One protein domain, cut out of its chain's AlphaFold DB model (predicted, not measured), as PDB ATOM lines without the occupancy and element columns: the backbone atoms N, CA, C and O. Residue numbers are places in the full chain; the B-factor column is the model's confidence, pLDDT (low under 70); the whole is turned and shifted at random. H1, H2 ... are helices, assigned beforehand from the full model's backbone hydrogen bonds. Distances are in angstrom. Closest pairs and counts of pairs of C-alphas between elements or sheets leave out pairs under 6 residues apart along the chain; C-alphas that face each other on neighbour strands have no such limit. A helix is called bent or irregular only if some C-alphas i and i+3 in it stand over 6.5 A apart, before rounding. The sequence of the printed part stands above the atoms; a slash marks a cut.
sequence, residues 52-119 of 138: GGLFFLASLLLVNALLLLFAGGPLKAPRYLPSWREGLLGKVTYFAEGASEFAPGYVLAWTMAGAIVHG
ATOM      1  N   GLY A  52     -15.141   3.005  41.250       91.69
ATOM      2  CA  GLY A  52     -15.866   2.184  40.272       91.69
ATOM      3  C   GLY A  52     -17.296   1.852  40.713       91.69
ATOM      4  O   GLY A  52     -18.218   1.873  39.897       91.69
ATOM      5  N   GLY A  53     -17.503   1.634  42.016       92.25
ATOM      6  CA  GLY A  53     -18.836   1.492  42.607       92.25
ATOM      7  C   GLY A  53     -19.652   2.792  42.576       92.25
ATOM      8  O   GLY A  53     -20.845   2.766  42.281       92.25
ATOM      9  N   LEU A  54     -19.021   3.946  42.805       95.06
ATOM     10  CA  LEU A  54     -19.680   5.250  42.659       95.06
ATOM     11  C   LEU A  54     -20.064   5.525  41.200       95.06
ATOM     12  O   LEU A  54     -21.159   6.022  40.942       95.06
ATOM     13  N   PHE A  55     -19.206   5.149  40.249       95.25
ATOM     14  CA  PHE A  55     -19.501   5.263  38.822       95.25
ATOM     15  C   PHE A  55     -20.686   4.382  38.404       95.25
ATOM     16  O   PHE A  55     -21.541   4.829  37.636       95.25
ATOM     17  N   PHE A  56     -20.800   3.178  38.976       94.94
ATOM     18  CA  PHE A  56     -21.975   2.322  38.810       94.94
ATOM     19  C   PHE A  56     -23.249   3.002  39.310       94.94
ATOM     20  O   PHE A  56     -24.214   3.111  38.557       94.94
ATOM     21  N   LEU A  57     -23.254   3.500  40.552       94.50
ATOM     22  CA  LEU A  57     -24.425   4.156  41.141       94.50
ATOM     23  C   LEU A  57     -24.844   5.396  40.344       94.50
ATOM     24  O   LEU A  57     -26.030   5.576  40.066       94.50
ATOM     25  N   ALA A  58     -23.878   6.218  39.926       95.12
ATOM     26  CA  ALA A  58     -24.131   7.383  39.085       95.12
ATOM     27  C   ALA A  58     -24.719   6.984  37.723       95.12
ATOM     28  O   ALA A  58     -25.700   7.576  37.276       95.12
ATOM     29  N   SER A  59     -24.174   5.942  37.091       94.62
ATOM     30  CA  SER A  59     -24.671   5.426  35.812       94.62
ATOM     31  C   SER A  59     -26.066   4.825  35.936       94.62
ATOM     32  O   SER A  59     -26.914   5.063  35.083       94.62
ATOM     33  N   LEU A  60     -26.342   4.095  37.015       93.25
ATOM     34  CA  LEU A  60     -27.658   3.530  37.304       93.25
ATOM     35  C   LEU A  60     -28.705   4.628  37.502       93.25
ATOM     36  O   LEU A  60     -29.782   4.561  36.907       93.25
ATOM     37  N   LEU A  61     -28.384   5.663  38.283       92.50
ATOM     38  CA  LEU A  61     -29.244   6.834  38.451       92.50
ATOM     39  C   LEU A  61     -29.478   7.554  37.121       92.50
ATOM     40  O   LEU A  61     -30.623   7.861  36.794       92.50
ATOM     41  N   LEU A  62     -28.422   7.776  36.338       93.50
ATOM     42  CA  LEU A  62     -28.503   8.445  35.045       93.50
ATOM     43  C   LEU A  62     -29.366   7.658  34.053       93.50
ATOM     44  O   LEU A  62     -30.268   8.226  33.447       93.50
ATOM     45  N   VAL A  63     -29.141   6.351  33.914       92.44
ATOM     46  CA  VAL A  63     -29.933   5.484  33.031       92.44
ATOM     47  C   VAL A  63     -31.394   5.470  33.470       92.44
ATOM     48  O   VAL A  63     -32.283   5.603  32.634       92.44
ATOM     49  N   ASN A  64     -31.669   5.386  34.772       88.38
ATOM     50  CA  ASN A  64     -33.036   5.460  35.285       88.38
ATOM     51  C   ASN A  64     -33.692   6.812  34.994       88.38
ATOM     52  O   ASN A  64     -34.849   6.843  34.577       88.38
ATOM     53  N   ALA A  65     -32.961   7.914  35.153       87.75
ATOM     54  CA  ALA A  65     -33.444   9.246  34.814       87.75
ATOM     55  C   ALA A  65     -33.733   9.382  33.311       87.75
ATOM     56  O   ALA A  65     -34.791   9.885  32.942       87.75
ATOM     57  N   LEU A  66     -32.847   8.877  32.447       89.06
ATOM     58  CA  LEU A  66     -33.037   8.867  30.994       89.06
ATOM     59  C   LEU A  66     -34.263   8.038  30.602       89.06
ATOM     60  O   LEU A  66     -35.095   8.505  29.830       89.06
ATOM     61  N   LEU A  67     -34.431   6.843  31.171       85.75
ATOM     62  CA  LEU A  67     -35.603   6.010  30.905       85.75
ATOM     63  C   LEU A  67     -36.896   6.705  31.342       85.75
ATOM     64  O   LEU A  67     -37.866   6.701  30.591       85.75
ATOM     65  N   LEU A  68     -36.915   7.357  32.505       82.38
ATOM     66  CA  LEU A  68     -38.080   8.124  32.956       82.38
ATOM     67  C   LEU A  68     -38.371   9.327  32.052       82.38
ATOM     68  O   LEU A  68     -39.537   9.621  31.780       82.38
ATOM     69  N   LEU A  69     -37.328  10.009  31.578       83.81
ATOM     70  CA  LEU A  69     -37.459  11.167  30.702       83.81
ATOM     71  C   LEU A  69     -38.002  10.767  29.323       83.81
ATOM     72  O   LEU A  69     -38.941  11.393  28.836       83.81
ATOM     73  N   PHE A  70     -37.461   9.704  28.723       81.75
ATOM     74  CA  PHE A  70     -37.755   9.321  27.339       81.75
ATOM     75  C   PHE A  70     -38.912   8.325  27.178       81.75
ATOM     76  O   PHE A  70     -39.609   8.383  26.170       81.75
ATOM     77  N   ALA A  71     -39.178   7.440  28.145       71.50
ATOM     78  CA  ALA A  71     -40.219   6.412  28.005       71.50
ATOM     79  C   ALA A  71     -41.652   6.920  28.272       71.50
ATOM     80  O   ALA A  71     -42.616   6.185  28.070       71.50
ATOM     81  N   GLY A  72     -41.829   8.171  28.714       62.91
ATOM     82  CA  GLY A  72     -43.169   8.736  28.928       62.91
ATOM     83  C   GLY A  72     -43.249   9.953  29.848       62.91
ATOM     84  O   GLY A  72     -44.337  10.510  30.012       62.91
ATOM     85  N   GLY A  73     -42.130  10.381  30.435       63.09
ATOM     86  CA  GLY A  73     -42.076  11.488  31.382       63.09
ATOM     87  C   GLY A  73     -42.565  11.107  32.789       63.09
ATOM     88  O   GLY A  73     -43.286  10.118  32.974       63.09
ATOM     89  N   PRO A  74     -42.238  11.919  33.811       60.72
ATOM     90  CA  PRO A  74     -42.551  11.624  35.214       60.72
ATOM     91  C   PRO A  74     -44.059  11.524  35.494       60.72
ATOM     92  O   PRO A  74     -44.472  10.831  36.420       60.72
ATOM     93  N   LEU A  75     -44.885  12.174  34.667       58.00
ATOM     94  CA  LEU A  75     -46.345  12.198  34.799       58.00
ATOM     95  C   LEU A  75     -47.027  10.920  34.283       58.00
ATOM     96  O   LEU A  75     -48.125  10.598  34.731       58.00
ATOM     97  N   LYS A  76     -46.395  10.169  33.367       66.31
ATOM     98  CA  LYS A  76     -46.932   8.893  32.852       66.31
ATOM     99  C   LYS A  76     -46.236   7.669  33.454       66.31
ATOM    100  O   LYS A  76     -46.738   6.559  33.291       66.31
ATOM    101  N   ALA A  77     -45.150   7.861  34.207       62.22
ATOM    102  CA  ALA A  77     -44.438   6.806  34.934       62.22
ATOM    103  C   ALA A  77     -45.347   5.881  35.779       62.22
ATOM    104  O   ALA A  77     -45.178   4.666  35.675       62.22
ATOM    105  N   PRO A  78     -46.381   6.370  36.505       64.69
ATOM    106  CA  PRO A  78     -47.266   5.504  37.297       64.69
ATOM    107  C   PRO A  78     -48.140   4.550  36.466       64.69
ATOM    108  O   PRO A  78     -48.839   3.709  37.034       64.69
ATOM    109  N   ARG A  79     -48.181   4.732  35.138       65.50
ATOM    110  CA  ARG A  79     -48.944   3.901  34.198       65.50
ATOM    111  C   ARG A  79     -48.114   2.744  33.633       65.50
ATOM    112  O   ARG A  79     -48.694   1.748  33.220       65.50
ATOM    113  N   TYR A  80     -46.787   2.876  33.640       64.38
ATOM    114  CA  TYR A  80     -45.849   1.877  33.116       64.38
ATOM    115  C   TYR A  80     -45.056   1.169  34.222       64.38
ATOM    116  O   TYR A  80     -44.604   0.048  34.026       64.38
ATOM    117  N   LEU A  81     -44.918   1.800  35.392       67.06
ATOM    118  CA  LEU A  81     -44.167   1.290  36.534       67.06
ATOM    119  C   LEU A  81     -45.101   1.189  37.749       67.06
ATOM    120  O   LEU A  81     -45.332   2.199  38.421       67.06
ATOM    121  N   PRO A  82     -45.667   0.003  38.044       64.69
ATOM    122  CA  PRO A  82     -46.583  -0.164  39.170       64.69
ATOM    123  C   PRO A  82     -45.929   0.182  40.517       64.69
ATOM    124  O   PRO A  82     -46.568   0.838  41.336       64.69
ATOM    125  N   SER A  83     -44.638  -0.119  40.698       65.62
ATOM    126  CA  SER A  83     -43.856   0.245  41.893       65.62
ATOM    127  C   SER A  83     -43.712   1.757  42.094       65.62
ATOM    128  O   SER A  83     -43.580   2.226  43.219       65.62
ATOM    129  N   TRP A  84     -43.827   2.571  41.039       66.94
ATOM    130  CA  TRP A  84     -43.753   4.033  41.155       66.94
ATOM    131  C   TRP A  84     -44.969   4.643  41.873       66.94
ATOM    132  O   TRP A  84     -44.914   5.791  42.322       66.94
ATOM    133  N   ARG A  85     -46.075   3.894  41.993       63.34
ATOM    134  CA  ARG A  85     -47.289   4.327  42.705       63.34
ATOM    135  C   ARG A  85     -47.131   4.319  44.225       63.34
ATOM    136  O   ARG A  85     -47.855   5.045  44.895       63.34
ATOM    137  N   GLU A  86     -46.170   3.574  44.763       68.19
ATOM    138  CA  GLU A  86     -45.955   3.400  46.211       68.19
ATOM    139  C   GLU A  86     -45.141   4.546  46.848       68.19
ATOM    140  O   GLU A  86     -44.611   4.434  47.955       68.19
ATOM    141  N   GLY A  87     -45.015   5.680  46.154       74.12
ATOM    142  CA  GLY A  87     -44.338   6.863  46.671       74.12
ATOM    143  C   GLY A  87     -42.824   6.678  46.795       74.12
ATOM    144  O   GLY A  87     -42.161   6.215  45.870       74.12
ATOM    145  N   LEU A  88     -42.245   7.124  47.912       76.88
ATOM    146  CA  LEU A  88     -40.790   7.149  48.105       76.88
ATOM    147  C   LEU A  88     -40.213   5.739  48.317       76.88
ATOM    148  O   LEU A  88     -39.155   5.435  47.778       76.88
ATOM    149  N   LEU A  89     -40.954   4.866  49.007       78.62
ATOM    150  CA  LEU A  89     -40.604   3.453  49.194       78.62
ATOM    151  C   LEU A  89     -40.518   2.715  47.857       78.62
ATOM    152  O   LEU A  89     -39.498   2.095  47.578       78.62
ATOM    153  N   GLY A  90     -41.519   2.885  46.993       75.75
ATOM    154  CA  GLY A  90     -41.547   2.285  45.657       75.75
ATOM    155  C   GLY A  90     -40.391   2.708  44.743       75.75
ATOM    156  O   GLY A  90     -39.885   1.930  43.936       75.75
ATOM    157  N   LYS A  91     -39.920   3.953  44.887       79.44
ATOM    158  CA  LYS A  91     -38.738   4.446  44.160       79.44
ATOM    159  C   LYS A  91     -37.454   3.793  44.663       79.44
ATOM    160  O   LYS A  91     -36.585   3.465  43.858       79.44
ATOM    161  N   VAL A  92     -37.335   3.622  45.979       81.75
ATOM    162  CA  VAL A  92     -36.170   2.983  46.600       81.75
ATOM    163  C   VAL A  92     -36.131   1.500  46.258       81.75
ATOM    164  O   VAL A  92     -35.072   1.014  45.877       81.75
ATOM    165  N   THR A  93     -37.261   0.794  46.319       81.81
ATOM    166  CA  THR A  93     -37.333  -0.625  45.945       81.81
ATOM    167  C   THR A  93     -37.008  -0.823  44.472       81.81
ATOM    168  O   THR A  93     -36.149  -1.638  44.164       81.81
ATOM    169  N   TYR A  94     -37.564  -0.003  43.576       80.25
ATOM    170  CA  TYR A  94     -37.226  -0.038  42.151       80.25
ATOM    171  C   TYR A  94     -35.731   0.181  41.884       80.25
ATOM    172  O   TYR A  94     -35.131  -0.458  41.018       80.25
ATOM    173  N   PHE A  95     -35.114   1.100  42.631       84.00
ATOM    174  CA  PHE A  95     -33.684   1.351  42.529       84.00
ATOM    175  C   PHE A  95     -32.855   0.186  43.080       84.00
ATOM    176  O   PHE A  95     -31.886  -0.214  42.442       84.00
ATOM    177  N   ALA A  96     -33.233  -0.361  44.236       85.56
ATOM    178  CA  ALA A  96     -32.540  -1.471  44.880       85.56
ATOM    179  C   ALA A  96     -32.628  -2.759  44.051       85.56
ATOM    180  O   ALA A  96     -31.619  -3.436  43.861       85.56
ATOM    181  N   GLU A  97     -33.807  -3.049  43.503       85.19
ATOM    182  CA  GLU A  97     -34.046  -4.173  42.601       85.19
ATOM    183  C   GLU A  97     -33.157  -4.041  41.361       85.19
ATOM    184  O   GLU A  97     -32.334  -4.918  41.101       85.19
ATOM    185  N   GLY A  98     -33.181  -2.876  40.700       85.00
ATOM    186  CA  GLY A  98     -32.290  -2.596  39.575       85.00
ATOM    187  C   GLY A  98     -30.803  -2.693  39.945       85.00
ATOM    188  O   GLY A  98     -30.015  -3.272  39.203       85.00
ATOM    189  N   ALA A  99     -30.388  -2.180  41.101       89.75
ATOM    190  CA  ALA A  99     -28.998  -2.291  41.537       89.75
ATOM    191  C   ALA A  99     -28.573  -3.758  41.681       89.75
ATOM    192  O   ALA A  99     -27.526  -4.137  41.163       89.75
ATOM    193  N   SER A 100     -29.393  -4.582  42.334       93.06
ATOM    194  CA  SER A 100     -29.093  -6.000  42.555       93.06
ATOM    195  C   SER A 100     -29.057  -6.813  41.259       93.06
ATOM    196  O   SER A 100     -28.201  -7.681  41.099       93.06
ATOM    197  N   GLU A 101     -29.932  -6.486  40.310       92.38
ATOM    198  CA  GLU A 101     -30.088  -7.223  39.062       92.38
ATOM    199  C   GLU A 101     -28.968  -6.911  38.057       92.38
ATOM    200  O   GLU A 101     -28.457  -7.810  37.388       92.38
ATOM    201  N   PHE A 102     -28.523  -5.650  37.978       94.50
ATOM    202  CA  PHE A 102     -27.516  -5.224  36.997       94.50
ATOM    203  C   PHE A 102     -26.090  -5.122  37.548       94.50
ATOM    204  O   PHE A 102     -25.146  -5.064  36.755       94.50
ATOM    205  N   ALA A 103     -25.895  -5.124  38.872       94.25
ATOM    206  CA  ALA A 103     -24.559  -5.068  39.468       94.25
ATOM    207  C   ALA A 103     -23.628  -6.199  38.989       94.25
ATOM    208  O   ALA A 103     -22.493  -5.886  38.620       94.25
ATOM    209  N   PRO A 104     -24.051  -7.480  38.914       95.69
ATOM    210  CA  PRO A 104     -23.164  -8.553  38.463       95.69
ATOM    211  C   PRO A 104     -22.676  -8.349  37.026       95.69
ATOM    212  O   PRO A 104     -21.483  -8.472  36.754       95.69
ATOM    213  N   GLY A 105     -23.579  -7.972  36.113       94.94
ATOM    214  CA  GLY A 105     -23.237  -7.708  34.714       94.94
ATOM    215  C   GLY A 105     -22.303  -6.507  34.556       94.94
ATOM    216  O   GLY A 105     -21.343  -6.562  33.788       94.94
ATOM    217  N   TYR A 106     -22.532  -5.451  35.339       95.75
ATOM    218  CA  TYR A 106     -21.643  -4.293  35.382       95.75
ATOM    219  C   TYR A 106     -20.241  -4.665  35.881       95.75
ATOM    220  O   TYR A 106     -19.249  -4.312  35.244       95.75
ATOM    221  N   VAL A 107     -20.138  -5.391  37.001       95.62
ATOM    222  CA  VAL A 107     -18.849  -5.802  37.585       95.62
ATOM    223  C   VAL A 107     -18.091  -6.724  36.632       95.62
ATOM    224  O   VAL A 107     -16.874  -6.599  36.490       95.62
ATOM    225  N   LEU A 108     -18.797  -7.611  35.930       95.69
ATOM    226  CA  LEU A 108     -18.197  -8.473  34.918       95.69
ATOM    227  C   LEU A 108     -17.606  -7.650  33.762       95.69
ATOM    228  O   LEU A 108     -16.442  -7.832  33.418       95.69
ATOM    229  N   ALA A 109     -18.362  -6.698  33.210       96.19
ATOM    230  CA  ALA A 109     -17.880  -5.825  32.138       96.19
ATOM    231  C   ALA A 109     -16.702  -4.945  32.593       96.19
ATOM    232  O   ALA A 109     -15.702  -4.815  31.887       96.19
ATOM    233  N   TRP A 110     -16.785  -4.403  33.811       95.81
ATOM    234  CA  TRP A 110     -15.731  -3.606  34.436       95.81
ATOM    235  C   TRP A 110     -14.430  -4.393  34.599       95.81
ATOM    236  O   TRP A 110     -13.365  -3.927  34.188       95.81
ATOM    237  N   THR A 111     -14.505  -5.596  35.165       94.31
ATOM    238  CA  THR A 111     -13.322  -6.438  35.383       94.31
ATOM    239  C   THR A 111     -12.736  -6.939  34.068       94.31
ATOM    240  O   THR A 111     -11.519  -6.897  33.903       94.31
ATOM    241  N   MET A 112     -13.578  -7.326  33.105       95.31
ATOM    242  CA  MET A 112     -13.145  -7.778  31.783       95.31
ATOM    243  C   MET A 112     -12.432  -6.669  31.000       95.31
ATOM    244  O   MET A 112     -11.303  -6.863  30.553       95.31
ATOM    245  N   ALA A 113     -13.036  -5.482  30.883       94.06
ATOM    246  CA  ALA A 113     -12.417  -4.353  30.188       94.06
ATOM    247  C   ALA A 113     -11.137  -3.879  30.897       94.06
ATOM    248  O   ALA A 113     -10.126  -3.602  30.251       94.06
ATOM    249  N   GLY A 114     -11.148  -3.850  32.233       92.69
ATOM    250  CA  GLY A 114      -9.970  -3.515  33.028       92.69
ATOM    251  C   GLY A 114      -8.818  -4.502  32.825       92.69
ATOM    252  O   GLY A 114      -7.671  -4.074  32.699       92.69
ATOM    253  N   ALA A 115      -9.111  -5.803  32.752       91.00
ATOM    254  CA  ALA A 115      -8.117  -6.843  32.502       91.00
ATOM    255  C   ALA A 115      -7.500  -6.732  31.102       91.00
ATOM    256  O   ALA A 115      -6.292  -6.886  30.973       91.00
ATOM    257  N   ILE A 116      -8.293  -6.412  30.078       92.69
ATOM    258  CA  ILE A 116      -7.793  -6.234  28.708       92.69
ATOM    259  C   ILE A 116      -6.867  -5.014  28.624       92.69
ATOM    260  O   ILE A 116      -5.739  -5.130  28.163       92.69
ATOM    261  N   VAL A 117      -7.310  -3.853  29.117       92.44
ATOM    262  CA  VAL A 117      -6.560  -2.592  28.963       92.44
ATOM    263  C   VAL A 117      -5.332  -2.532  29.872       92.44
ATOM    264  O   VAL A 117      -4.275  -2.052  29.472       92.44
ATOM    265  N   HIS A 118      -5.448  -3.012  31.112       87.31
ATOM    266  CA  HIS A 118      -4.396  -2.858  32.121       87.31
ATOM    267  C   HIS A 118      -3.646  -4.160  32.430       87.31
ATOM    268  O   HIS A 118      -2.647  -4.123  33.155       87.31
ATOM    269  N   GLY A 119      -4.091  -5.310  31.920       77.69
ATOM    270  CA  GLY A 119      -3.455  -6.608  32.165       77.69
ATOM    271  C   GLY A 119      -2.078  -6.740  31.520       77.69
ATOM    272  O   GLY A 119      -1.156  -7.234  32.170       77.69
TER     273      GLY A 119
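What this domain is: This is residues 52 to 119 of the 138 residues of an uncharacterized protein of Tilletiopsis washingtonensis (UniProt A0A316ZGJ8). One long helix, H3, runs most of the length of the domain, and a shorter helix, H1, meets it along its middle and spreads away from it as the second limb of a V; the link after H1 and the small helix H2 span the wide end of the V and lead into the start of H3, which has a sharp kink there. Beyond the point of the V, residues 111 to 119 of H3 stick out as a free arm. The printed part has 68 residues with three named helices, in the order H1, H2, H3, and no named strand, and the class is all helix. The whole is loose, with a radius of gyration of the C-alphas of 14.7 A, and it spans 47 by 22 by 16 A, the arm making part of the length.

Where its parts are: H3 is residues 82 to 119, 38 residues and 44.2 A from first to last C-alpha, from C-alpha 82 at (-46.583, -0.164, 39.170) to C-alpha 119 at (-3.455, -6.608, 32.165). H3 is irregular: C-alphas 85 and 88 are 8.9 A apart, and it has a kink of 126 degrees near residue 89. H1 is residues 52 to 70, 26.4 A long, and begins with C-alpha 52 at (-15.866, 2.184, 40.272). H2 is residues 77 to 80, four residues.

How they stand to each other: H3 and H1 touch, and their closest C-alphas, those of Ala 99 and Leu 60, are 7.3 A apart. H3 touches H1 with residues 99 to 106 alone, and H1 touches H3 with residues 56 to 60 alone. Their lines stand at a steep tilt of 50 degrees, opposite ways, the line of H3 being a rough one. H2 and H3 touch only at the corner by their link, and only just, with 3 pairs of C-alphas within 8 A; the closest are those of Pro 78 and Trp 84, 5.4 A apart. H1 and H2 are close but not clearly touching, with the C-alphas of Leu 68 and Ala 77 closest at 6.8 A. Each O i to N i+4 pair inside H1 is within hydrogen-bond range, in H3 27 of 34 are, and H2 is too short for such a pair.

The domain as a whole: The two C-alphas farthest apart are those of Leu 75 and Gly 119, 46.9 A. Residues 111 to 119, which belong to H3, stand free; without them the body spans 34 by 22 by 16 A. The printed part has no cut. The link from H1 to H2 is short, with 6 residues, and the link from H2 to H3 is tight, with 1 residue. The mean pLDDT of the printed part is 83.5, and the model's confidence is low, under 70, at residues 72 to 86.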